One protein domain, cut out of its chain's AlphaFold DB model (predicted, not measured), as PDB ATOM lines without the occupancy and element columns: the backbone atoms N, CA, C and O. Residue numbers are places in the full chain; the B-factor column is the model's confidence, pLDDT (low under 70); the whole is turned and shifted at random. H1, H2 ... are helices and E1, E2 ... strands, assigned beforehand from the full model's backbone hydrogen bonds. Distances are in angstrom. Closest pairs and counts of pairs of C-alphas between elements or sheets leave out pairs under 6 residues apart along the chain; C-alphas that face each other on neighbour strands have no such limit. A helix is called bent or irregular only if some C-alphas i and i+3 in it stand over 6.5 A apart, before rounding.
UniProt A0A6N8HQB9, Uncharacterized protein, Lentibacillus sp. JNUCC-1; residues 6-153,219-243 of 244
ATOM      1  N   GLY A   6     134.945 115.123 -21.820       91.50
ATOM      2  CA  GLY A   6     135.343 116.417 -22.352       91.50
ATOM      3  C   GLY A   6     134.708 117.571 -21.584       91.50
ATOM      4  O   GLY A   6     133.745 117.405 -20.830       91.50
ATOM      5  N   ARG A   7     135.309 118.754 -21.705       92.81
ATOM      6  CA  ARG A   7     134.767 120.007 -21.164       92.81
ATOM      7  C   ARG A   7     135.081 121.154 -22.109       92.81
ATOM      8  O   ARG A   7     136.235 121.331 -22.510       92.81
ATOM      9  N   ALA A   8     134.080 121.984 -22.365       93.81
ATOM     10  CA  ALA A   8     134.245 123.265 -23.032       93.81
ATOM     11  C   ALA A   8     134.304 124.414 -22.020       93.81
ATOM     12  O   ALA A   8     133.673 124.388 -20.963       93.81
ATOM     13  N   GLY A   9     135.074 125.439 -22.359       91.25
ATOM     14  CA  GLY A   9     135.164 126.683 -21.612       91.25
ATOM     15  C   GLY A   9     135.259 127.873 -22.553       91.25
ATOM     16  O   GLY A   9     135.156 127.747 -23.774       91.25
ATOM     17  N   LEU A  10     135.498 129.057 -21.992       90.69
ATOM     18  CA  LEU A  10     135.676 130.254 -22.805       90.69
ATOM     19  C   LEU A  10     136.934 130.099 -23.674       90.69
ATOM     20  O   LEU A  10     138.038 129.936 -23.150       90.69
ATOM     21  N   ASN A  11     136.765 130.116 -24.998       93.44
ATOM     22  CA  ASN A  11     137.854 129.961 -25.969       93.44
ATOM     23  C   ASN A  11     138.704 128.698 -25.774       93.44
ATOM     24  O   ASN A  11     139.905 128.714 -26.050       93.44
ATOM     25  N   SER A  12     138.115 127.621 -25.249       95.62
ATOM     26  CA  SER A  12     138.859 126.399 -24.958       95.62
ATOM     27  C   SER A  12     138.009 125.140 -24.979       95.62
ATOM     28  O   SER A  12     136.828 125.165 -24.638       95.62
ATOM     29  N   VAL A  13     138.653 124.036 -25.342       97.00
ATOM     30  CA  VAL A  13     138.111 122.678 -25.272       97.00
ATOM     31  C   VAL A  13     139.155 121.788 -24.621       97.00
ATOM     32  O   VAL A  13     140.360 121.996 -24.785       97.00
ATOM     33  N   SER A  14     138.699 120.821 -23.842       95.88
ATOM     34  CA  SER A  14     139.556 119.854 -23.178       95.88
ATOM     35  C   SER A  14     138.969 118.460 -23.231       95.88
ATOM     36  O   SER A  14     137.753 118.317 -23.138       95.88
ATOM     37  N   PHE A  15     139.849 117.469 -23.316       95.94
ATOM     38  CA  PHE A  15     139.521 116.053 -23.239       95.94
ATOM     39  C   PHE A  15     140.384 115.374 -22.175       95.94
ATOM     40  O   PHE A  15     141.542 115.745 -21.952       95.94
ATOM     41  N   ALA A  16     139.800 114.388 -21.505       93.38
ATOM     42  CA  ALA A  16     140.453 113.534 -20.528       93.38
ATOM     43  C   ALA A  16     140.481 112.093 -21.045       93.38
ATOM     44  O   ALA A  16     139.443 111.561 -21.441       93.38
ATOM     45  N   GLY A  17     141.663 111.486 -21.022       91.50
ATOM     46  CA  GLY A  17     141.879 110.058 -21.229       91.50
ATOM     47  C   GLY A  17     142.105 109.348 -19.898       91.50
ATOM     48  O   GLY A  17     141.661 109.818 -18.845       91.50
ATOM     49  N   ASP A  18     142.805 108.220 -19.943       89.06
ATOM     50  CA  ASP A  18     143.133 107.423 -18.761       89.06
ATOM     51  C   ASP A  18     144.272 108.047 -17.938       89.06
ATOM     52  O   ASP A  18     144.193 108.112 -16.708       89.06
ATOM     53  N   ASN A  19     145.304 108.571 -18.602       88.50
ATOM     54  CA  ASN A  19     146.518 109.078 -17.959       88.50
ATOM     55  C   ASN A  19     146.721 110.576 -18.158       88.50
ATOM     56  O   ASN A  19     147.437 111.213 -17.376       88.50
ATOM     57  N   TYR A  20     146.127 111.157 -19.198       90.94
ATOM     58  CA  TYR A  20     146.336 112.545 -19.573       90.94
ATOM     59  C   TYR A  20     145.042 113.335 -19.685       90.94
ATOM     60  O   TYR A  20     143.975 112.863 -20.056       90.94
ATOM     61  N   TYR A  21     145.182 114.613 -19.371       92.00
ATOM     62  CA  TYR A  21     144.201 115.643 -19.624       92.00
ATOM     63  C   TYR A  21     144.832 116.659 -20.567       92.00
ATOM     64  O   TYR A  21     145.910 117.197 -20.282       92.00
ATOM     65  N   VAL A  22     144.169 116.943 -21.681       95.69
ATOM     66  CA  VAL A  22     144.651 117.890 -22.685       95.69
ATOM     67  C   VAL A  22     143.638 119.002 -22.858       95.69
ATOM     68  O   VAL A  22     142.445 118.762 -22.992       95.69
ATOM     69  N   ILE A  23     144.123 120.242 -22.835       96.44
ATOM     70  CA  ILE A  23     143.321 121.439 -23.063       96.44
ATOM     71  C   ILE A  23     143.926 122.256 -24.196       96.44
ATOM     72  O   ILE A  23     145.097 122.641 -24.139       96.44
ATOM     73  N   SER A  24     143.104 122.582 -25.183       96.81
ATOM     74  CA  SER A  24     143.448 123.497 -26.264       96.81
ATOM     75  C   SER A  24     142.688 124.798 -26.090       96.81
ATOM     76  O   SER A  24     141.505 124.814 -25.746       96.81
ATOM     77  N   ARG A  25     143.388 125.917 -26.273       96.25
ATOM     78  CA  ARG A  25     142.817 127.262 -26.156       96.25
ATOM     79  C   ARG A  25     143.127 128.088 -27.388       96.25
ATOM     80  O   ARG A  25     144.258 128.060 -27.866       96.25
ATOM     81  N   LEU A  26     142.166 128.892 -27.824       93.38
ATOM     82  CA  LEU A  26     142.386 129.907 -28.844       93.38
ATOM     83  C   LEU A  26     142.915 131.186 -28.179       93.38
ATOM     84  O   LEU A  26     142.193 131.853 -27.433       93.38
ATOM     85  N   LYS A  27     144.181 131.534 -28.428       91.19
ATOM     86  CA  LYS A  27     144.816 132.773 -27.951       91.19
ATOM     87  C   LYS A  27     145.385 133.550 -29.133       91.19
ATOM     88  O   LYS A  27     146.231 133.028 -29.844       91.19
ATOM     89  N   LYS A  28     144.944 134.800 -29.323       85.69
ATOM     90  CA  LYS A  28     145.414 135.687 -30.409       85.69
ATOM     91  C   LYS A  28     145.410 135.007 -31.797       85.69
ATOM     92  O   LYS A  28     146.338 135.170 -32.574       85.69
ATOM     93  N   GLY A  29     144.386 134.196 -32.083       85.12
ATOM     94  CA  GLY A  29     144.250 133.475 -33.357       85.12
ATOM     95  C   GLY A  29     145.040 132.166 -33.474       85.12
ATOM     96  O   GLY A  29     144.823 131.434 -34.433       85.12
ATOM     97  N   GLN A  30     145.884 131.821 -32.498       89.44
ATOM     98  CA  GLN A  30     146.640 130.568 -32.480       89.44
ATOM     99  C   GLN A  30     146.057 129.572 -31.475       89.44
ATOM    100  O   GLN A  30     145.574 129.948 -30.400       89.44
ATOM    101  N   VAL A  31     146.113 128.285 -31.822       93.62
ATOM    102  CA  VAL A  31     145.680 127.194 -30.946       93.62
ATOM    103  C   VAL A  31     146.856 126.751 -30.084       93.62
ATOM    104  O   VAL A  31     147.860 126.256 -30.583       93.62
ATOM    105  N   VAL A  32     146.728 126.926 -28.770       93.88
ATOM    106  CA  VAL A  32     147.736 126.506 -27.793       93.88
ATOM    107  C   VAL A  32     147.219 125.288 -27.044       93.88
ATOM    108  O   VAL A  32     146.247 125.393 -26.293       93.88
ATOM    109  N   THR A  33     147.901 124.157 -27.209       95.06
ATOM    110  CA  THR A  33     147.567 122.890 -26.550       95.06
ATOM    111  C   THR A  33     148.486 122.655 -25.356       95.06
ATOM    112  O   THR A  33     149.707 122.739 -25.463       95.06
ATOM    113  N   LYS A  34     147.904 122.357 -24.193       94.44
ATOM    114  CA  LYS A  34     148.631 121.984 -22.976       94.44
ATOM    115  C   LYS A  34     148.184 120.604 -22.525       94.44
ATOM    116  O   LYS A  34     146.992 120.383 -22.328       94.44
ATOM    117  N   LYS A  35     149.148 119.715 -22.297       93.69
ATOM    118  CA  LYS A  35     148.918 118.412 -21.670       93.69
ATOM    119  C   LYS A  35     149.266 118.459 -20.189       93.69
ATOM    120  O   LYS A  35     150.221 119.123 -19.786       93.69
ATOM    121  N   LYS A  36     148.504 117.736 -19.381       91.06
ATOM    122  CA  LYS A  36     148.751 117.534 -17.957       91.06
ATOM    123  C   LYS A  36     148.531 116.061 -17.652       91.06
ATOM    124  O   LYS A  36     147.491 115.519 -18.006       91.06
ATOM    125  N   LYS A  37     149.496 115.418 -16.994       87.62
ATOM    126  CA  LYS A  37     149.297 114.057 -16.491       87.62
ATOM    127  C   LYS A  37     148.233 114.102 -15.396       87.62
ATOM    128  O   LYS A  37     148.301 114.955 -14.500       87.62
ATOM    129  N   ILE A  38     147.239 113.232 -15.487       81.69
ATOM    130  CA  ILE A  38     146.246 113.036 -14.444       81.69
ATOM    131  C   ILE A  38     147.008 112.461 -13.252       81.69
ATOM    132  O   ILE A  38     147.517 111.344 -13.290       81.69
ATOM    133  N   LYS A  39     147.156 113.262 -12.192       71.31
ATOM    134  CA  LYS A  39     147.617 112.737 -10.908       71.31
ATOM    135  C   LYS A  39     146.490 111.852 -10.395       71.31
ATOM    136  O   LYS A  39     145.468 112.383  -9.964       71.31
ATOM    137  N   LYS A  40     146.656 110.533 -10.486       62.19
ATOM    138  CA  LYS A  40     145.767 109.573  -9.832       62.19
ATOM    139  C   LYS A  40     145.788 109.923  -8.343       62.19
ATOM    140  O   LYS A  40     146.820 109.800  -7.691       62.19
ATOM    141  N   TYR A  41     144.710 110.524  -7.847       53.50
ATOM    142  CA  TYR A  41     144.609 110.954  -6.453       53.50
ATOM    143  C   TYR A  41     144.312 109.704  -5.619       53.50
ATOM    144  O   TYR A  41     143.172 109.440  -5.250       53.50
ATOM    145  N   GLU A  42     145.327 108.866  -5.430       55.59
ATOM    146  CA  GLU A  42     145.233 107.625  -4.663       55.59
ATOM    147  C   GLU A  42     145.478 107.911  -3.184       55.59
ATOM    148  O   GLU A  42     146.506 107.561  -2.615       55.59
ATOM    149  N   ASN A  43     144.488 108.510  -2.527       63.31
ATOM    150  CA  ASN A  43     144.277 108.152  -1.132       63.31
ATOM    151  C   ASN A  43     143.419 106.884  -1.163       63.31
ATOM    152  O   ASN A  43     142.345 106.885  -1.764       63.31
ATOM    153  N   LYS A  44     143.851 105.795  -0.516       73.75
ATOM    154  CA  LYS A  44     143.091 104.525  -0.449       73.75
ATOM    155  C   LYS A  44     141.614 104.759  -0.089       73.75
ATOM    156  O   LYS A  44     140.716 104.159  -0.673       73.75
ATOM    157  N   LEU A  45     141.364 105.736   0.782       76.62
ATOM    158  CA  LEU A  45     140.034 106.171   1.192       76.62
ATOM    159  C   LEU A  45     139.142 106.658   0.035       76.62
ATOM    160  O   LEU A  45     137.973 106.294  -0.015       76.62
ATOM    161  N   THR A  46     139.657 107.452  -0.909       76.06
ATOM    162  CA  THR A  46     138.831 107.983  -2.008       76.06
ATOM    163  C   THR A  46     138.413 106.886  -2.976       76.06
ATOM    164  O   THR A  46     137.263 106.863  -3.392       76.06
ATOM    165  N   SER A  47     139.296 105.922  -3.247       75.44
ATOM    166  CA  SER A  47     138.956 104.764  -4.084       75.44
ATOM    167  C   SER A  47     137.865 103.877  -3.471       75.44
ATOM    168  O   SER A  47     137.004 103.380  -4.190       75.44
ATOM    169  N   ILE A  48     137.857 103.734  -2.139       83.88
ATOM    170  CA  ILE A  48     136.820 102.991  -1.412       83.88
ATOM    171  C   ILE A  48     135.489 103.748  -1.471       83.88
ATOM    172  O   ILE A  48     134.461 103.165  -1.805       83.88
ATOM    173  N   ILE A  49     135.517 105.058  -1.201       85.38
ATOM    174  CA  ILE A  49     134.337 105.934  -1.258       85.38
ATOM    175  C   ILE A  49     133.678 105.887  -2.640       85.38
ATOM    176  O   ILE A  49     132.460 105.748  -2.727       85.38
ATOM    177  N   ASP A  50     134.471 105.952  -3.712       82.31
ATOM    178  CA  ASP A  50     133.968 105.945  -5.091       82.31
ATOM    179  C   ASP A  50     133.390 104.575  -5.512       82.31
ATOM    180  O   ASP A  50     132.597 104.485  -6.461       82.31
ATOM    181  N   GLY A  51     133.755 103.508  -4.793       84.75
ATOM    182  CA  GLY A  51     133.243 102.153  -4.989       84.75
ATOM    183  C   GLY A  51     131.849 101.921  -4.398       84.75
ATOM    184  O   GLY A  51     131.090 101.127  -4.950       84.75
ATOM    185  N   ILE A  52     131.482 102.629  -3.325       90.50
ATOM    186  CA  ILE A  52     130.212 102.422  -2.615       90.50
ATOM    187  C   ILE A  52     129.097 103.267  -3.274       90.50
ATOM    188  O   ILE A  52     129.220 104.500  -3.329       90.50
ATOM    189  N   PRO A  53     127.999 102.652  -3.769       89.31
ATOM    190  CA  PRO A  53     126.846 103.383  -4.303       89.31
ATOM    191  C   PRO A  53     126.292 104.394  -3.295       89.31
ATOM    192  O   PRO A  53     126.355 104.163  -2.087       89.31
ATOM    193  N   PHE A  54     125.746 105.511  -3.782       91.75
ATOM    194  CA  PHE A  54     125.218 106.636  -2.993       91.75
ATOM    195  C   PHE A  54     126.278 107.430  -2.209       91.75
ATOM    196  O   PHE A  54     126.292 108.658  -2.280       91.75
ATOM    197  N   VAL A  55     127.217 106.764  -1.531       91.44
ATOM    198  CA  VAL A  55     128.337 107.402  -0.814       91.44
ATOM    199  C   VAL A  55     129.237 108.161  -1.789       91.44
ATOM    200  O   VAL A  55     129.595 109.313  -1.537       91.44
ATOM    201  N   ARG A  56     129.524 107.578  -2.957       90.38
ATOM    202  CA  ARG A  56     130.216 108.273  -4.052       90.38
ATOM    203  C   ARG A  56     129.467 109.508  -4.555       90.38
ATOM    204  O   ARG A  56     130.093 110.531  -4.820       90.38
ATOM    205  N   SER A  57     128.135 109.438  -4.650       89.62
ATOM    206  CA  SER A  57     127.298 110.558  -5.099       89.62
ATOM    207  C   SER A  57     127.373 111.708  -4.099       89.62
ATOM    208  O   SER A  57     127.591 112.863  -4.477       89.62
ATOM    209  N   LEU A  58     127.293 111.377  -2.809       91.50
ATOM    210  CA  LEU A  58     127.451 112.331  -1.721       91.50
ATOM    211  C   LEU A  58     128.862 112.934  -1.693       91.50
ATOM    212  O   LEU A  58     129.010 114.144  -1.527       91.50
ATOM    213  N   SER A  59     129.902 112.124  -1.918       89.12
ATOM    214  CA  SER A  59     131.283 112.609  -2.033       89.12
ATOM    215  C   SER A  59     131.436 113.590  -3.193       89.12
ATOM    216  O   SER A  59     132.040 114.652  -3.027       89.12
ATOM    217  N   LEU A  60     130.855 113.279  -4.355       88.06
ATOM    218  CA  LEU A  60     130.856 114.168  -5.513       88.06
ATOM    219  C   LEU A  60     130.135 115.486  -5.206       88.06
ATOM    220  O   LEU A  60     130.672 116.547  -5.524       88.06
ATOM    221  N   MET A  61     128.970 115.425  -4.554       89.44
ATOM    222  CA  MET A  61     128.223 116.606  -4.110       89.44
ATOM    223  C   MET A  61     129.088 117.488  -3.211       89.44
ATOM    224  O   MET A  61     129.243 118.680  -3.463       89.44
ATOM    225  N   LEU A  62     129.705 116.892  -2.190       90.00
ATOM    226  CA  LEU A  62     130.521 117.614  -1.224       90.00
ATOM    227  C   LEU A  62     131.748 118.240  -1.892       90.00
ATOM    228  O   LEU A  62     132.050 119.407  -1.661       90.00
ATOM    229  N   ARG A  63     132.428 117.511  -2.785       87.94
ATOM    230  CA  ARG A  63     133.541 118.053  -3.584       87.94
ATOM    231  C   ARG A  63     133.089 119.212  -4.463       87.94
ATOM    232  O   ARG A  63     133.804 120.210  -4.561       87.94
ATOM    233  N   PHE A  64     131.922 119.104  -5.096       86.81
ATOM    234  CA  PHE A  64     131.361 120.184  -5.900       86.81
ATOM    235  C   PHE A  64     131.090 121.419  -5.034       86.81
ATOM    236  O   PHE A  64     131.560 122.505  -5.376       86.81
ATOM    237  N   LEU A  65     130.453 121.255  -3.870       86.94
ATOM    238  CA  LEU A  65     130.198 122.339  -2.916       86.94
ATOM    239  C   LEU A  65     131.494 123.015  -2.448       86.94
ATOM    240  O   LEU A  65     131.617 124.236  -2.515       86.94
ATOM    241  N   LEU A  66     132.495 122.225  -2.056       88.19
ATOM    242  CA  LEU A  66     133.789 122.721  -1.583       88.19
ATOM    243  C   LEU A  66     134.607 123.406  -2.679       88.19
ATOM    244  O   LEU A  66     135.334 124.349  -2.396       88.19
ATOM    245  N   THR A  67     134.519 122.963  -3.933       85.44
ATOM    246  CA  THR A  67     135.255 123.596  -5.044       85.44
ATOM    247  C   THR A  67     134.577 124.866  -5.549       85.44
ATOM    248  O   THR A  67     135.260 125.773  -6.026       85.44
ATOM    249  N   THR A  68     133.254 124.967  -5.403       83.12
ATOM    250  CA  THR A  68     132.448 126.110  -5.867       83.12
ATOM    251  C   THR A  68     131.999 127.051  -4.743       83.12
ATOM    252  O   THR A  68     131.281 128.014  -5.003       83.12
ATOM    253  N   TRP A  69     132.499 126.862  -3.515       87.88
ATOM    254  CA  TRP A  69     132.109 127.618  -2.314       87.88
ATOM    255  C   TRP A  69     132.149 129.143  -2.466       87.88
ATOM    256  O   TRP A  69     131.277 129.834  -1.949       87.88
ATOM    257  N   LYS A  70     133.115 129.679  -3.225       88.69
ATOM    258  CA  LYS A  70     133.238 131.125  -3.480       88.69
ATOM    259  C   LYS A  70     132.029 131.697  -4.223       88.69
ATOM    260  O   LYS A  70     131.645 132.832  -3.968       88.69
ATOM    261  N   VAL A  71     131.430 130.918  -5.127       83.88
ATOM    262  CA  VAL A  71     130.231 131.321  -5.875       83.88
ATOM    263  C   VAL A  71     129.029 131.375  -4.935       83.88
ATOM    264  O   VAL A  71     128.296 132.360  -4.953       83.88
ATOM    265  N   TYR A  72     128.864 130.372  -4.064       82.75
ATOM    266  CA  TYR A  72     127.794 130.377  -3.060       82.75
ATOM    267  C   TYR A  72     127.966 131.502  -2.044       82.75
ATOM    268  O   TYR A  72     126.987 132.156  -1.705       82.75
ATOM    269  N   LEU A  73     129.200 131.774  -1.609       88.00
ATOM    270  CA  LEU A  73     129.495 132.890  -0.713       88.00
ATOM    271  C   LEU A  73     129.115 134.228  -1.354       88.00
ATOM    272  O   LEU A  73     128.455 135.043  -0.718       88.00
ATOM    273  N   PHE A  74     129.490 134.445  -2.617       86.88
ATOM    274  CA  PHE A  74     129.120 135.658  -3.341       86.88
ATOM    275  C   PHE A  74     127.599 135.788  -3.499       86.88
ATOM    276  O   PHE A  74     127.048 136.848  -3.214       86.88
ATOM    277  N   GLY A  75     126.907 134.710  -3.882       82.31
ATOM    278  CA  GLY A  75     125.443 134.694  -3.975       82.31
ATOM    279  C   GLY A  75     124.763 134.971  -2.630       82.31
ATOM    280  O   GLY A  75     123.821 135.753  -2.565       82.31
ATOM    281  N   PHE A  76     125.278 134.399  -1.542       80.81
ATOM    282  CA  PHE A  76     124.777 134.628  -0.188       80.81
ATOM    283  C   PHE A  76     124.968 136.082   0.265       80.81
ATOM    284  O   PHE A  76     124.024 136.704   0.748       80.81
ATOM    285  N   LEU A  77     126.155 136.657   0.045       86.00
ATOM    286  CA  LEU A  77     126.423 138.071   0.321       86.00
ATOM    287  C   LEU A  77     125.527 138.989  -0.513       86.00
ATOM    288  O   LEU A  77     125.023 139.980   0.007       86.00
ATOM    289  N   PHE A  78     125.289 138.643  -1.779       81.81
ATOM    290  CA  PHE A  78     124.376 139.380  -2.646       81.81
ATOM    291  C   PHE A  78     122.936 139.350  -2.115       81.81
ATOM    292  O   PHE A  78     122.276 140.389  -2.102       81.81
ATOM    293  N   ILE A  79     122.456 138.204  -1.620       78.44
ATOM    294  CA  ILE A  79     121.125 138.086  -0.998       78.44
ATOM    295  C   ILE A  79     121.035 138.945   0.267       78.44
ATOM    296  O   ILE A  79     120.067 139.690   0.417       78.44
ATOM    297  N   ILE A  80     122.043 138.901   1.145       78.56
ATOM    298  CA  ILE A  80     122.081 139.745   2.351       78.56
ATOM    299  C   ILE A  80     122.058 141.222   1.960       78.56
ATOM    300  O   ILE A  80     121.210 141.966   2.449       78.56
ATOM    301  N   LEU A  81     122.933 141.646   1.047       81.25
ATOM    302  CA  LEU A  81     122.993 143.030   0.583       81.25
ATOM    303  C   LEU A  81     121.655 143.483  -0.015       81.25
ATOM    304  O   LEU A  81     121.151 144.538   0.357       81.25
ATOM    305  N   SER A  82     121.041 142.656  -0.864       73.06
ATOM    306  CA  SER A  82     119.711 142.923  -1.419       73.06
ATOM    307  C   SER A  82     118.677 143.078  -0.302       73.06
ATOM    308  O   SER A  82     117.948 144.062  -0.264       73.06
ATOM    309  N   SER A  83     118.655 142.163   0.669       72.94
ATOM    310  CA  SER A  83     117.693 142.211   1.777       72.94
ATOM    311  C   SER A  83     117.842 143.456   2.658       72.94
ATOM    312  O   SER A  83     116.850 143.937   3.201       72.94
ATOM    313  N   LEU A  84     119.057 144.001   2.782       78.06
ATOM    314  CA  LEU A  84     119.324 145.237   3.516       78.06
ATOM    315  C   LEU A  84     118.898 146.475   2.719       78.06
ATOM    316  O   LEU A  84     118.339 147.398   3.304       78.06
ATOM    317  N   LEU A  85     119.120 146.479   1.400       75.06
ATOM    318  CA  LEU A  85     118.724 147.570   0.502       75.06
ATOM    319  C   LEU A  85     117.200 147.682   0.344       75.06
ATOM    320  O   LEU A  85     116.677 148.786   0.250       75.06
ATOM    321  N   PHE A  86     116.483 146.555   0.354       69.62
ATOM    322  CA  PHE A  86     115.019 146.504   0.223       69.62
ATOM    323  C   PHE A  86     114.291 146.396   1.575       69.62
ATOM    324  O   PHE A  86     113.101 146.081   1.638       69.62
ATOM    325  N   LYS A  87     114.990 146.654   2.689       59.84
ATOM    326  CA  LYS A  87     114.417 146.581   4.035       59.84
ATOM    327  C   LYS A  87     113.426 147.732   4.253       59.84
ATOM    328  O   LYS A  87     113.826 148.848   4.560       59.84
ATOM    329  N   GLY A  88     112.128 147.447   4.125       59.47
ATOM    330  CA  GLY A  88     111.039 148.396   4.401       59.47
ATOM    331  C   GLY A  88     110.097 148.681   3.227       59.47
ATOM    332  O   GLY A  88     109.076 149.334   3.439       59.47
ATOM    333  N   SER A  89     110.365 148.164   2.022       58.62
ATOM    334  CA  SER A  89     109.435 148.297   0.898       58.62
ATOM    335  C   SER A  89     108.290 147.280   1.003       58.62
ATOM    336  O   SER A  89     108.456 146.072   0.826       58.62
ATOM    337  N   ARG A  90     107.081 147.774   1.297       58.06
ATOM    338  CA  ARG A  90     105.822 147.010   1.189       58.06
ATOM    339  C   ARG A  90     105.301 147.036  -0.251       58.06
ATOM    340  O   ARG A  90     104.124 147.300  -0.483       58.06
ATOM    341  N   ASP A  91     106.183 146.810  -1.217       62.06
ATOM    342  CA  ASP A  91     105.795 146.829  -2.623       62.06
ATOM    343  C   ASP A  91     105.115 145.498  -2.990       62.06
ATOM    344  O   ASP A  91     105.614 144.429  -2.635       62.06
ATOM    345  N   PRO A  92     104.014 145.500  -3.757       58.22
ATOM    346  CA  PRO A  92     103.368 144.272  -4.239       58.22
ATOM    347  C   PRO A  92     104.345 143.311  -4.940       58.22
ATOM    348  O   PRO A  92     104.197 142.092  -4.869       58.22
ATOM    349  N   ILE A  93     105.399 143.862  -5.553       58.59
ATOM    350  CA  ILE A  93     106.484 143.122  -6.203       58.59
ATOM    351  C   ILE A  93     107.255 142.243  -5.204       58.59
ATOM    352  O   ILE A  93     107.547 141.091  -5.524       58.59
ATOM    353  N   THR A  94     107.548 142.720  -3.987       55.12
ATOM    354  CA  THR A  94     108.263 141.910  -2.979       55.12
ATOM    355  C   THR A  94     107.404 140.746  -2.493       55.12
ATOM    356  O   THR A  94     107.921 139.658  -2.263       55.12
ATOM    357  N   THR A  95     106.082 140.926  -2.440       54.84
ATOM    358  CA  THR A  95     105.132 139.872  -2.051       54.84
ATOM    359  C   THR A  95     104.972 138.809  -3.147       54.84
ATOM    360  O   THR A  95     104.900 137.620  -2.841       54.84
ATOM    361  N   ILE A  96     105.005 139.206  -4.426       54.25
ATOM    362  CA  ILE A  96     105.018 138.278  -5.573       54.25
ATOM    363  C   ILE A  96     106.312 137.453  -5.599       54.25
ATOM    364  O   ILE A  96     106.259 136.249  -5.833       54.25
ATOM    365  N   ILE A  97     107.464 138.066  -5.302       52.06
ATOM    366  CA  ILE A  97     108.761 137.368  -5.217       52.06
ATOM    367  C   ILE A  97     108.754 136.289  -4.117       52.06
ATOM    368  O   ILE A  97     109.386 135.246  -4.278       52.06
ATOM    369  N   ILE A  98     108.012 136.503  -3.025       52.53
ATOM    370  CA  ILE A  98     107.913 135.568  -1.890       52.53
ATOM    371  C   ILE A  98     107.018 134.351  -2.203       52.53
ATOM    372  O   ILE A  98     107.182 133.307  -1.576       52.53
ATOM    373  N   GLN A  99     106.114 134.439  -3.186       55.34
ATOM    374  CA  GLN A  99     105.201 133.349  -3.575       55.34
ATOM    375  C   GLN A  99     105.606 132.629  -4.872       55.34
ATOM    376  O   GLN A  99     104.793 131.931  -5.481       55.34
ATOM    377  N   ILE A 100     106.851 132.784  -5.333       63.03
ATOM    378  CA  ILE A 100     107.314 132.063  -6.521       63.03
ATOM    379  C   ILE A 100     107.450 130.576  -6.175       63.03
ATOM    380  O   ILE A 100     108.204 130.193  -5.286       63.03
ATOM    381  N   ASN A 101     106.721 129.737  -6.909       72.06
ATOM    382  CA  ASN A 101     106.812 128.284  -6.824       72.06
ATOM    383  C   ASN A 101     108.248 127.810  -7.149       72.06
ATOM    384  O   ASN A 101     108.823 128.241  -8.150       72.06
ATOM    385  N   ASP A 102     108.799 126.887  -6.355       73.00
ATOM    386  CA  ASP A 102     110.135 126.301  -6.547       73.00
ATOM    387  C   ASP A 102     110.374 125.801  -7.986       73.00
ATOM    388  O   ASP A 102     111.469 125.962  -8.533       73.00
ATOM    389  N   TYR A 103     109.343 125.270  -8.653       76.31
ATOM    390  CA  TYR A 103     109.425 124.848 -10.057       76.31
ATOM    391  C   TYR A 103     109.685 126.013 -11.013       76.31
ATOM    392  O   TYR A 103     110.457 125.878 -11.962       76.31
ATOM    393  N   ILE A 104     109.055 127.162 -10.767       80.12
ATOM    394  CA  ILE A 104     109.227 128.365 -11.583       80.12
ATOM    395  C   ILE A 104     110.663 128.869 -11.429       80.12
ATOM    396  O   ILE A 104     111.334 129.117 -12.432       80.12
ATOM    397  N   VAL A 105     111.167 128.933 -10.191       79.62
ATOM    398  CA  VAL A 105     112.569 129.292  -9.914       79.62
ATOM    399  C   VAL A 105     113.521 128.350 -10.648       79.62
ATOM    400  O   VAL A 105     114.457 128.803 -11.308       79.62
ATOM    401  N   LEU A 106     113.265 127.042 -10.585       80.12
ATOM    402  CA  LEU A 106     114.097 126.027 -11.221       80.12
ATOM    403  C   LEU A 106     114.147 126.182 -12.745       80.12
ATOM    404  O   LEU A 106     115.227 126.137 -13.338       80.12
ATOM    405  N   ILE A 107     112.995 126.400 -13.382       85.19
ATOM    406  CA  ILE A 107     112.896 126.611 -14.831       85.19
ATOM    407  C   ILE A 107     113.657 127.875 -15.234       85.19
ATOM    408  O   ILE A 107     114.480 127.825 -16.154       85.19
ATOM    409  N   PHE A 108     113.445 128.991 -14.531       85.62
ATOM    410  CA  PHE A 108     114.170 130.232 -14.805       85.62
ATOM    411  C   PHE A 108     115.676 130.079 -14.608       85.62
ATOM    412  O   PHE A 108     116.442 130.617 -15.405       85.62
ATOM    413  N   LEU A 109     116.115 129.312 -13.610       84.94
ATOM    414  CA  LEU A 109     117.531 129.034 -13.392       84.94
ATOM    415  C   LEU A 109     118.136 128.261 -14.572       84.94
ATOM    416  O   LEU A 109     119.177 128.655 -15.098       84.94
ATOM    417  N   VAL A 110     117.478 127.188 -15.023       86.94
ATOM    418  CA  VAL A 110     117.950 126.374 -16.157       86.94
ATOM    419  C   VAL A 110     118.005 127.202 -17.439       86.94
ATOM    420  O   VAL A 110     119.015 127.170 -18.149       86.94
ATOM    421  N   ILE A 111     116.956 127.979 -17.722       90.50
ATOM    422  CA  ILE A 111     116.906 128.865 -18.888       90.50
ATOM    423  C   ILE A 111     117.974 129.955 -18.774       90.50
ATOM    424  O   ILE A 111     118.704 130.178 -19.734       90.50
ATOM    425  N   GLY A 112     118.117 130.594 -17.614       89.19
ATOM    426  CA  GLY A 112     119.100 131.648 -17.371       89.19
ATOM    427  C   GLY A 112     120.531 131.171 -17.606       89.19
ATOM    428  O   GLY A 112     121.281 131.807 -18.348       89.19
ATOM    429  N   VAL A 113     120.901 130.003 -17.069       88.06
ATOM    430  CA  VAL A 113     122.211 129.389 -17.337       88.06
ATOM    431  C   VAL A 113     122.355 129.042 -18.821       88.06
ATOM    432  O   VAL A 113     123.390 129.335 -19.419       88.06
ATOM    433  N   GLY A 114     121.319 128.481 -19.448       90.25
ATOM    434  CA  GLY A 114     121.302 128.209 -20.887       90.25
ATOM    435  C   GLY A 114     121.540 129.462 -21.736       90.25
ATOM    436  O   GLY A 114     122.359 129.455 -22.652       90.25
ATOM    437  N   LEU A 115     120.896 130.581 -21.402       91.06
ATOM    438  CA  LEU A 115     121.083 131.857 -22.091       91.06
ATOM    439  C   LEU A 115     122.519 132.367 -21.957       91.06
ATOM    440  O   LEU A 115     123.109 132.770 -22.959       91.06
ATOM    441  N   VAL A 116     123.125 132.270 -20.770       89.88
ATOM    442  CA  VAL A 116     124.547 132.602 -20.577       89.88
ATOM    443  C   VAL A 116     125.432 131.746 -21.492       89.88
ATOM    444  O   VAL A 116     126.345 132.264 -22.137       89.88
ATOM    445  N   PHE A 117     125.146 130.449 -21.618       90.88
ATOM    446  CA  PHE A 117     125.871 129.571 -22.540       90.88
ATOM    447  C   PHE A 117     125.722 130.017 -23.997       90.88
ATOM    448  O   PHE A 117     126.718 130.026 -24.719       90.88
ATOM    449  N   LYS A 118     124.516 130.410 -24.428       89.50
ATOM    450  CA  LYS A 118     124.241 130.827 -25.815       89.50
ATOM    451  C   LYS A 118     124.837 132.180 -26.180       89.50
ATOM    452  O   LYS A 118     125.300 132.339 -27.308       89.50
ATOM    453  N   VAL A 119     124.802 133.139 -25.258       89.00
ATOM    454  CA  VAL A 119     125.371 134.481 -25.462       89.00
ATOM    455  C   VAL A 119     126.901 134.421 -25.466       89.00
ATOM    456  O   VAL A 119     127.558 135.198 -26.155       89.00
ATOM    457  N   THR A 120     127.488 133.466 -24.743       90.19
ATOM    458  CA  THR A 120     128.937 133.239 -24.749       90.19
ATOM    459  C   THR A 120     129.373 132.289 -25.870       90.19
ATOM    460  O   THR A 120     128.593 131.533 -26.445       90.19
ATOM    461  N   SER A 121     130.673 132.272 -26.190       92.31
ATOM    462  CA  SER A 121     131.231 131.298 -27.143       92.31
ATOM    463  C   SER A 121     131.256 129.861 -26.598       92.31
ATOM    464  O   SER A 121     131.550 128.931 -27.351       92.31
ATOM    465  N   ILE A 122     130.922 129.654 -25.318       95.12
ATOM    466  CA  ILE A 122     130.979 128.354 -24.638       95.12
ATOM    467  C   ILE A 122     130.067 127.343 -25.329       95.12
ATOM    468  O   ILE A 122     130.522 126.241 -25.612       95.12
ATOM    469  N   ALA A 123     128.831 127.715 -25.687       95.69
ATOM    470  CA  ALA A 123     127.914 126.808 -26.380       95.69
ATOM    471  C   ALA A 123     128.457 126.320 -27.738       95.69
ATOM    472  O   ALA A 123     128.198 125.183 -28.132       95.69
ATOM    473  N   LYS A 124     129.247 127.145 -28.442       96.88
ATOM    474  CA  LYS A 124     129.900 126.764 -29.707       96.88
ATOM    475  C   LYS A 124     131.074 125.817 -29.467       96.88
ATOM    476  O   LYS A 124     131.187 124.803 -30.144       96.88
ATOM    477  N   TYR A 125     131.926 126.104 -28.479       97.38
ATOM    478  CA  TYR A 125     133.009 125.187 -28.100       97.38
ATOM    479  C   TYR A 125     132.481 123.860 -27.541       97.38
ATOM    480  O   TYR A 125     133.078 122.822 -27.796       97.38
ATOM    481  N   HIS A 126     131.351 123.875 -26.836       96.81
ATOM    482  CA  HIS A 126     130.688 122.677 -26.322       96.81
ATOM    483  C   HIS A 126     130.110 121.820 -27.450       96.81
ATOM    484  O   HIS A 126     130.339 120.618 -27.480       96.81
ATOM    485  N   ALA A 127     129.448 122.439 -28.433       97.12
ATOM    486  CA  ALA A 127     129.021 121.726 -29.633       97.12
ATOM    487  C   ALA A 127     130.211 121.097 -30.374       97.12
ATOM    488  O   ALA A 127     130.142 119.935 -30.756       97.12
ATOM    489  N   ALA A 128     131.312 121.841 -30.539       97.62
ATOM    490  CA  ALA A 128     132.520 121.333 -31.185       97.62
ATOM    491  C   ALA A 128     133.155 120.159 -30.418       97.62
ATOM    492  O   ALA A 128     133.613 119.208 -31.041       97.62
ATOM    493  N   GLU A 129     133.159 120.202 -29.084       97.56
ATOM    494  CA  GLU A 129     133.627 119.105 -28.230       97.56
ATOM    495  C   GLU A 129     132.809 117.829 -28.465       97.56
ATOM    496  O   GLU A 129     133.389 116.798 -28.803       97.56
ATOM    497  N   HIS A 130     131.476 117.922 -28.427       97.12
ATOM    498  CA  HIS A 130     130.592 116.794 -28.731       97.12
ATOM    499  C   HIS A 130     130.785 116.253 -30.151       97.12
ATOM    500  O   HIS A 130     130.881 115.044 -30.343       97.12
ATOM    501  N   MET A 131     130.844 117.136 -31.150       97.38
ATOM    502  CA  MET A 131     130.984 116.736 -32.553       97.38
ATOM    503  C   MET A 131     132.316 116.027 -32.804       97.38
ATOM    504  O   MET A 131     132.344 115.024 -33.509       97.38
ATOM    505  N   VAL A 132     133.411 116.502 -32.200       97.44
ATOM    506  CA  VAL A 132     134.723 115.846 -32.299       97.44
ATOM    507  C   VAL A 132     134.736 114.509 -31.567       97.44
ATOM    508  O   VAL A 132     135.265 113.545 -32.112       97.44
ATOM    509  N   ALA A 133     134.144 114.421 -30.372       95.88
ATOM    510  CA  ALA A 133     134.032 113.154 -29.653       95.88
ATOM    511  C   ALA A 133     133.238 112.113 -30.459       95.88
ATOM    512  O   ALA A 133     133.702 110.990 -30.632       95.88
ATOM    513  N   ASN A 134     132.093 112.512 -31.022       95.62
ATOM    514  CA  ASN A 134     131.271 111.659 -31.881       95.62
ATOM    515  C   ASN A 134     132.025 111.229 -33.151       95.62
ATOM    516  O   ASN A 134     131.999 110.053 -33.500       95.62
ATOM    517  N   ALA A 135     132.737 112.154 -33.809       95.94
ATOM    518  CA  ALA A 135     133.543 111.840 -34.990       95.94
ATOM    519  C   ALA A 135     134.638 110.821 -34.666       95.94
ATOM    520  O   ALA A 135     134.783 109.845 -35.388       95.94
ATOM    521  N   TYR A 136     135.362 111.030 -33.564       95.00
ATOM    522  CA  TYR A 136     136.500 110.197 -33.175       95.00
ATOM    523  C   TYR A 136     136.101 108.746 -32.876       95.00
ATOM    524  O   TYR A 136     136.879 107.831 -33.116       95.00
ATOM    525  N   VAL A 137     134.885 108.525 -32.362       91.00
ATOM    526  CA  VAL A 137     134.347 107.172 -32.132       91.00
ATOM    527  C   VAL A 137     134.076 106.437 -33.448       91.00
ATOM    528  O   VAL A 137     134.186 105.215 -33.489       91.00
ATOM    529  N   VAL A 138     133.721 107.163 -34.512       91.38
ATOM    530  CA  VAL A 138     133.495 106.586 -35.845       91.38
ATOM    531  C   VAL A 138     134.821 106.371 -36.575       91.38
ATOM    532  O   VAL A 138     135.036 105.308 -37.151       91.38
ATOM    533  N   ASP A 139     135.696 107.378 -36.557       88.94
ATOM    534  CA  ASP A 139     136.999 107.368 -37.217       88.94
ATOM    535  C   ASP A 139     137.978 108.306 -36.492       88.94
ATOM    536  O   ASP A 139     137.707 109.496 -36.295       88.94
ATOM    537  N   SER A 140     139.145 107.776 -36.118       86.94
ATOM    538  CA  SER A 140     140.211 108.535 -35.463       86.94
ATOM    539  C   SER A 140     140.875 109.571 -36.379       86.94
ATOM    540  O   SER A 140     141.456 110.538 -35.879       86.94
ATOM    541  N   ASP A 141     140.785 109.418 -37.705       92.06
ATOM    542  CA  ASP A 141     141.305 110.396 -38.664       92.06
ATOM    543  C   ASP A 141     140.356 111.598 -38.810       92.06
ATOM    544  O   ASP A 141     139.515 111.698 -39.714       92.06
ATOM    545  N   LEU A 142     140.481 112.517 -37.851       93.12
ATOM    546  CA  LEU A 142     139.643 113.702 -37.736       93.12
ATOM    547  C   LEU A 142     139.957 114.735 -38.826       93.12
ATOM    548  O   LEU A 142     141.028 115.344 -38.843       93.12
ATOM    549  N   THR A 143     138.949 115.050 -39.639       95.38
ATOM    550  CA  THR A 143     138.928 116.221 -40.526       95.38
ATOM    551  C   THR A 143     137.759 117.138 -40.171       95.38
ATOM    552  O   THR A 143     136.768 116.705 -39.579       95.38
ATOM    553  N   VAL A 144     137.850 118.421 -40.533       96.06
ATOM    554  CA  VAL A 144     136.787 119.398 -40.234       96.06
ATOM    555  C   VAL A 144     135.456 118.976 -40.863       96.06
ATOM    556  O   VAL A 144     134.421 119.076 -40.206       96.06
ATOM    557  N   ASP A 145     135.479 118.444 -42.086       95.56
ATOM    558  CA  ASP A 145     134.269 118.022 -42.799       95.56
ATOM    559  C   ASP A 145     133.602 116.805 -42.148       95.56
ATOM    560  O   ASP A 145     132.387 116.811 -41.941       95.56
ATOM    561  N   LYS A 146     134.394 115.806 -41.719       95.19
ATOM    562  CA  LYS A 146     133.885 114.645 -40.967       95.19
ATOM    563  C   LYS A 146     133.264 115.061 -39.635       95.19
ATOM    564  O   LYS A 146     132.250 114.500 -39.227       95.19
ATOM    565  N   VAL A 147     133.846 116.051 -38.956       96.69
ATOM    566  CA  VAL A 147     133.311 116.571 -37.689       96.69
ATOM    567  C   VAL A 147     132.033 117.377 -37.919       96.69
ATOM    568  O   VAL A 147     131.095 117.255 -37.138       96.69
ATOM    569  N   ARG A 148     131.959 118.178 -38.989       95.19
ATOM    570  CA  ARG A 148     130.835 119.087 -39.271       95.19
ATOM    571  C   ARG A 148     129.490 118.363 -39.398       95.19
ATOM    572  O   ARG A 148     128.469 118.941 -39.034       95.19
ATOM    573  N   VAL A 149     129.489 117.121 -39.880       95.62
ATOM    574  CA  VAL A 149     128.269 116.310 -40.044       95.62
ATOM    575  C   VAL A 149     127.814 115.608 -38.758       95.62
ATOM    576  O   VAL A 149     126.720 115.051 -38.722       95.62
ATOM    577  N   GLN A 150     128.623 115.632 -37.694       96.75
ATOM    578  CA  GLN A 150     128.290 114.954 -36.443       96.75
ATOM    579  C   GLN A 150     127.227 115.702 -35.633       96.75
ATOM    580  O   GLN A 150     127.137 116.934 -35.679       96.75
ATOM    581  N   PRO A 151     126.438 114.989 -34.812       96.00
ATOM    582  CA  PRO A 151     125.492 115.636 -33.927       96.00
ATOM    583  C   PRO A 151     126.220 116.457 -32.856       96.00
ATOM    584  O   PRO A 151     127.200 116.032 -32.247       96.00
ATOM    585  N   ARG A 152     125.665 117.633 -32.568       95.50
ATOM    586  CA  ARG A 152     126.094 118.534 -31.482       95.50
ATOM    587  C   ARG A 152     125.664 118.090 -30.084       95.50
ATOM    588  O   ARG A 152     125.949 118.780 -29.112       95.50
ATOM    589  N   THR A 153     124.945 116.980 -29.972       95.75
ATOM    590  CA  THR A 153     124.528 116.385 -28.696       95.75
ATOM    591  C   THR A 153     125.322 115.116 -28.428       95.75
ATOM    592  O   THR A 153     125.625 114.384 -29.370       95.75
ATOM    593  N   SER A 219     125.491 125.435 -29.420       96.06
ATOM    594  CA  SER A 219     125.202 126.340 -30.537       96.06
ATOM    595  C   SER A 219     126.017 125.892 -31.750       96.06
ATOM    596  O   SER A 219     127.112 125.371 -31.542       96.06
ATOM    597  N   PRO A 220     125.554 126.112 -32.995       95.38
ATOM    598  CA  PRO A 220     126.316 125.750 -34.188       95.38
ATOM    599  C   PRO A 220     127.751 126.311 -34.136       95.38
ATOM    600  O   PRO A 220     127.928 127.533 -34.019       95.38
ATOM    601  N   PRO A 221     128.779 125.443 -34.153       96.19
ATOM    602  CA  PRO A 221     130.163 125.882 -34.118       96.19
ATOM    603  C   PRO A 221     130.609 126.380 -35.494       96.19
ATOM    604  O   PRO A 221     130.128 125.928 -36.525       96.19
ATOM    605  N   SER A 222     131.579 127.291 -35.502       95.69
ATOM    606  CA  SER A 222     132.382 127.568 -36.703       95.69
ATOM    607  C   SER A 222     133.645 126.710 -36.727       95.69
ATOM    608  O   SER A 222     134.056 126.190 -35.687       95.69
ATOM    609  N   ASP A 223     134.323 126.656 -37.872       95.69
ATOM    610  CA  ASP A 223     135.536 125.849 -38.074       95.69
ATOM    611  C   ASP A 223     136.629 126.136 -37.040       95.69
ATOM    612  O   ASP A 223     137.298 125.223 -36.568       95.69
ATOM    613  N   LYS A 224     136.749 127.387 -36.576       95.25
ATOM    614  CA  LYS A 224     137.691 127.754 -35.503       95.25
ATOM    615  C   LYS A 224     137.430 126.980 -34.204       95.25
ATOM    616  O   LYS A 224     138.376 126.611 -33.516       95.25
ATOM    617  N   HIS A 225     136.166 126.735 -33.861       96.81
ATOM    618  CA  HIS A 225     135.797 125.972 -32.666       96.81
ATOM    619  C   HIS A 225     136.113 124.485 -32.852       96.81
ATOM    620  O   HIS A 225     136.670 123.866 -31.945       96.81
ATOM    621  N   ILE A 226     135.812 123.944 -34.039       97.25
ATOM    622  CA  ILE A 226     136.106 122.555 -34.413       97.25
ATOM    623  C   ILE A 226     137.613 122.295 -34.366       97.25
ATOM    624  O   ILE A 226     138.043 121.355 -33.708       97.25
ATOM    625  N   VAL A 227     138.428 123.170 -34.958       96.94
ATOM    626  CA  VAL A 227     139.895 123.046 -34.972       96.94
ATOM    627  C   VAL A 227     140.470 123.036 -33.552       96.94
ATOM    628  O   VAL A 227     141.364 122.249 -33.251       96.94
ATOM    629  N   VAL A 228     139.945 123.871 -32.646       97.44
ATOM    630  CA  VAL A 228     140.367 123.871 -31.234       97.44
ATOM    631  C   VAL A 228     140.013 122.550 -30.548       97.44
ATOM    632  O   VAL A 228     140.840 122.018 -29.810       97.44
ATOM    633  N   ALA A 229     138.815 122.012 -30.790       97.50
ATOM    634  CA  ALA A 229     138.400 120.720 -30.247       97.50
ATOM    635  C   ALA A 229     139.242 119.563 -30.818       97.50
ATOM    636  O   ALA A 229     139.759 118.750 -30.054       97.50
ATOM    637  N   MET A 230     139.471 119.535 -32.133       97.44
ATOM    638  CA  MET A 230     140.321 118.541 -32.797       97.44
ATOM    639  C   MET A 230     141.747 118.565 -32.246       97.44
ATOM    640  O   MET A 230     142.292 117.516 -31.914       97.44
ATOM    641  N   ALA A 231     142.331 119.754 -32.062       96.88
ATOM    642  CA  ALA A 231     143.668 119.896 -31.491       96.88
ATOM    643  C   ALA A 231     143.765 119.346 -30.058       96.88
ATOM    644  O   ALA A 231     144.814 118.822 -29.674       96.88
ATOM    645  N   ALA A 232     142.689 119.451 -29.268       97.19
ATOM    646  CA  ALA A 232     142.635 118.863 -27.934       97.19
ATOM    647  C   ALA A 232     142.555 117.332 -28.007       97.19
ATOM    648  O   ALA A 232     143.281 116.661 -27.275       97.19
ATOM    649  N   MET A 233     141.726 116.791 -28.908       96.88
ATOM    650  CA  MET A 233     141.548 115.347 -29.086       96.88
ATOM    651  C   MET A 233     142.822 114.673 -29.608       96.88
ATOM    652  O   MET A 233     143.339 113.754 -28.982       96.88
ATOM    653  N   GLN A 234     143.402 115.194 -30.687       95.50
ATOM    654  CA  GLN A 234     144.663 114.698 -31.247       95.50
ATOM    655  C   GLN A 234     145.828 114.869 -30.265       95.50
ATOM    656  O   GLN A 234     146.743 114.048 -30.198       95.50
ATOM    657  N   GLY A 235     145.823 115.957 -29.487       94.69
ATOM    658  CA  GLY A 235     146.806 116.167 -28.430       94.69
ATOM    659  C   GLY A 235     146.701 115.123 -27.317       94.69
ATOM    660  O   GLY A 235     147.733 114.731 -26.771       94.69
ATOM    661  N   LEU A 236     145.482 114.680 -26.994       95.19
ATOM    662  CA  LEU A 236     145.227 113.609 -26.033       95.19
ATOM    663  C   LEU A 236     145.673 112.253 -26.584       95.19
ATOM    664  O   LEU A 236     146.437 111.567 -25.914       95.19
ATOM    665  N   GLU A 237     145.299 111.927 -27.818       94.12
ATOM    666  CA  GLU A 237     145.714 110.697 -28.499       94.12
ATOM    667  C   GLU A 237     147.237 110.546 -28.527       94.12
ATOM    668  O   GLU A 237     147.777 109.541 -28.074       94.12
ATOM    669  N   LYS A 238     147.957 111.599 -28.930       93.00
ATOM    670  CA  LYS A 238     149.430 111.622 -28.908       93.00
ATOM    671  C   LYS A 238     150.028 111.509 -27.507       93.00
ATOM    672  O   LYS A 238     151.205 111.179 -27.382       93.00
ATOM    673  N   ALA A 239     149.296 111.903 -26.466       91.50
ATOM    674  CA  ALA A 239     149.777 111.817 -25.095       91.50
ATOM    675  C   ALA A 239     149.600 110.404 -24.529       91.50
ATOM    676  O   ALA A 239     150.519 109.926 -23.873       91.50
ATOM    677  N   GLU A 240     148.471 109.752 -24.812       89.50
ATOM    678  CA  GLU A 240     148.202 108.371 -24.393       89.50
ATOM    679  C   GLU A 240     149.065 107.370 -25.179       89.50
ATOM    680  O   GLU A 240     149.767 106.582 -24.561       89.50
ATOM    681  N   LEU A 241     149.153 107.490 -26.512       86.94
ATOM    682  CA  LEU A 241     149.945 106.576 -27.358       86.94
ATOM    683  C   LEU A 241     151.462 106.626 -27.114       86.94
ATOM    684  O   LEU A 241     152.177 105.738 -27.546       86.94
ATOM    685  N   LYS A 242     151.989 107.682 -26.480       77.31
ATOM    686  CA  LYS A 242     153.422 107.768 -26.130       77.31
ATOM    687  C   LYS A 242     153.779 107.031 -24.834       77.31
ATOM    688  O   LYS A 242     154.951 107.033 -24.468       77.31
ATOM    689  N   ASN A 243     152.784 106.513 -24.116       59.84
ATOM    690  CA  ASN A 243     152.950 105.780 -22.862       59.84
ATOM    691  C   ASN A 243     152.626 104.283 -22.979       59.84
ATOM    692  O   ASN A 243     152.849 103.584 -21.990       59.84
TER     693      ASN A 243
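This is residues 6 to 153 and 219 to 243 of the 244 residues of an uncharacterized protein of Lentibacillus sp. JNUCC-1 (UniProt A0A6N8HQB9). A small head, made of a four-stranded antiparallel sheet with helices H5 and H7 packed over one face and no helix on the other, has a wide, open loop of helices running out from it and back. H1, the long bent H2, H3 and H4 make this loop, whose middle is empty; H6 sits beyond H5 and H7 in the head, and much of H2, H3 and H4 sticks out free. The printed part has 173 residues with four named strands and seven named helices, in the order E1 E2 E3 E4 H1 H2 H3 H4 H5 H6 H7; the sheet runs E1 E2 E3 E4, and the class is mixed, helices and strands. The whole is loose, with a radius of gyration of the C-alphas of 21.3 A, and spans 66 by 44 by 30 A.

The sheet is a meander, each strand the antiparallel neighbour of the one before: E1, residues 6 to 9, E2, residues 12 to 16, E3, residues 20 to 27, and E4, residues 30 to 37. E1 and E2 form a hairpin, with N 7 and O 14 at 2.9 A. E2 and E3 form a hairpin, with N 24 and O 13 at 2.8 A. E3 and E4 form a hairpin, with N 21 and O 36 at 2.8 A and N 34 and O 23 at 2.8 A. These N and O pairs are within hydrogen-bond range. H5, residues 122 to 138, and H7, residues 223 to 240, are on the same face of the sheet, which gives two layers, helices on one face of a sheet. H5 lies over E1 and E2 at a height over the sheet of 9.0 A; its closest C-alphas to E1 are those of His 126 and Ala 8, 4.9 A apart. H7 lies over E2, E3 and E4 at a height of 7.2 A; its closest C-alphas to E3 are those of Ala 232 and Ser 24, 5.0 A apart. On the local plane H5 runs along the strands, at 19 degrees to E1, and H7 only just along them, at 28 degrees to E3. With its residues 225 to 233 alone, H7 touches H5 at a steep tilt of 52 degrees, the same way; the closest C-alphas are those of Ile 226 and Ala 128, 5.0 A apart. H6, residues 144 to 148, touches H5, closest at the C-alphas of Val 147 and Ala 135, 5.5 A apart. H6 also touches H7, closest at the C-alphas of Val 144 and Ile 226, 6.7 A apart. H4, residues 102 to 119, is close to H5 but not clearly touching, about perpendicular at 81 degrees; the closest C-alphas are those of Phe 117 and Ala 123, 5.2 A apart. H2, residues 55 to 85, was assigned as one helix by its hydrogen bonds but is bent: C-alphas 67 and 70 are 7.9 A apart. Its arms, H2a up to residue 67 and H2b from residue 70, stand at a steep tilt of 62 degrees. H1, residues 44 to 51, and H2a touch only at the corner by their link, closest at the C-alphas of Asp 50 and Arg 56, 4.5 A apart. H3, residues 92 to 98, is apart from H2b and from H4. Every O i to N i+4 pair is within hydrogen-bond range in H1, H2a, H2b, H3, H4, H6 and H7, and 12 of 13 are in H5.

E1 begins at C-alpha 6, at (135.343, 116.417, -22.352). E3 is 21.9 A long and E4 23.1 A. H2a measures 18.1 A and H2b 22.3 A, ending at C-alpha 85, at (118.724, 147.570, 0.502). H4 is 25.6 A long, H5 24.6 A and H7 25.6 A; H7 ends at C-alpha 240, at (148.202, 108.371, -24.393).

The two C-alphas farthest apart, those of Arg 90 and Lys 242, are 67.5 A from each other. Residues 154 to 218 are not printed, and C-alphas 153 and 219 are 10.1 A apart across the cut, in the link from H6 to H7. Of the links that are printed whole, none is long. The mean pLDDT of the printed part is 86.3; residues 40 to 43, 86 to 100 and 243 are under 70.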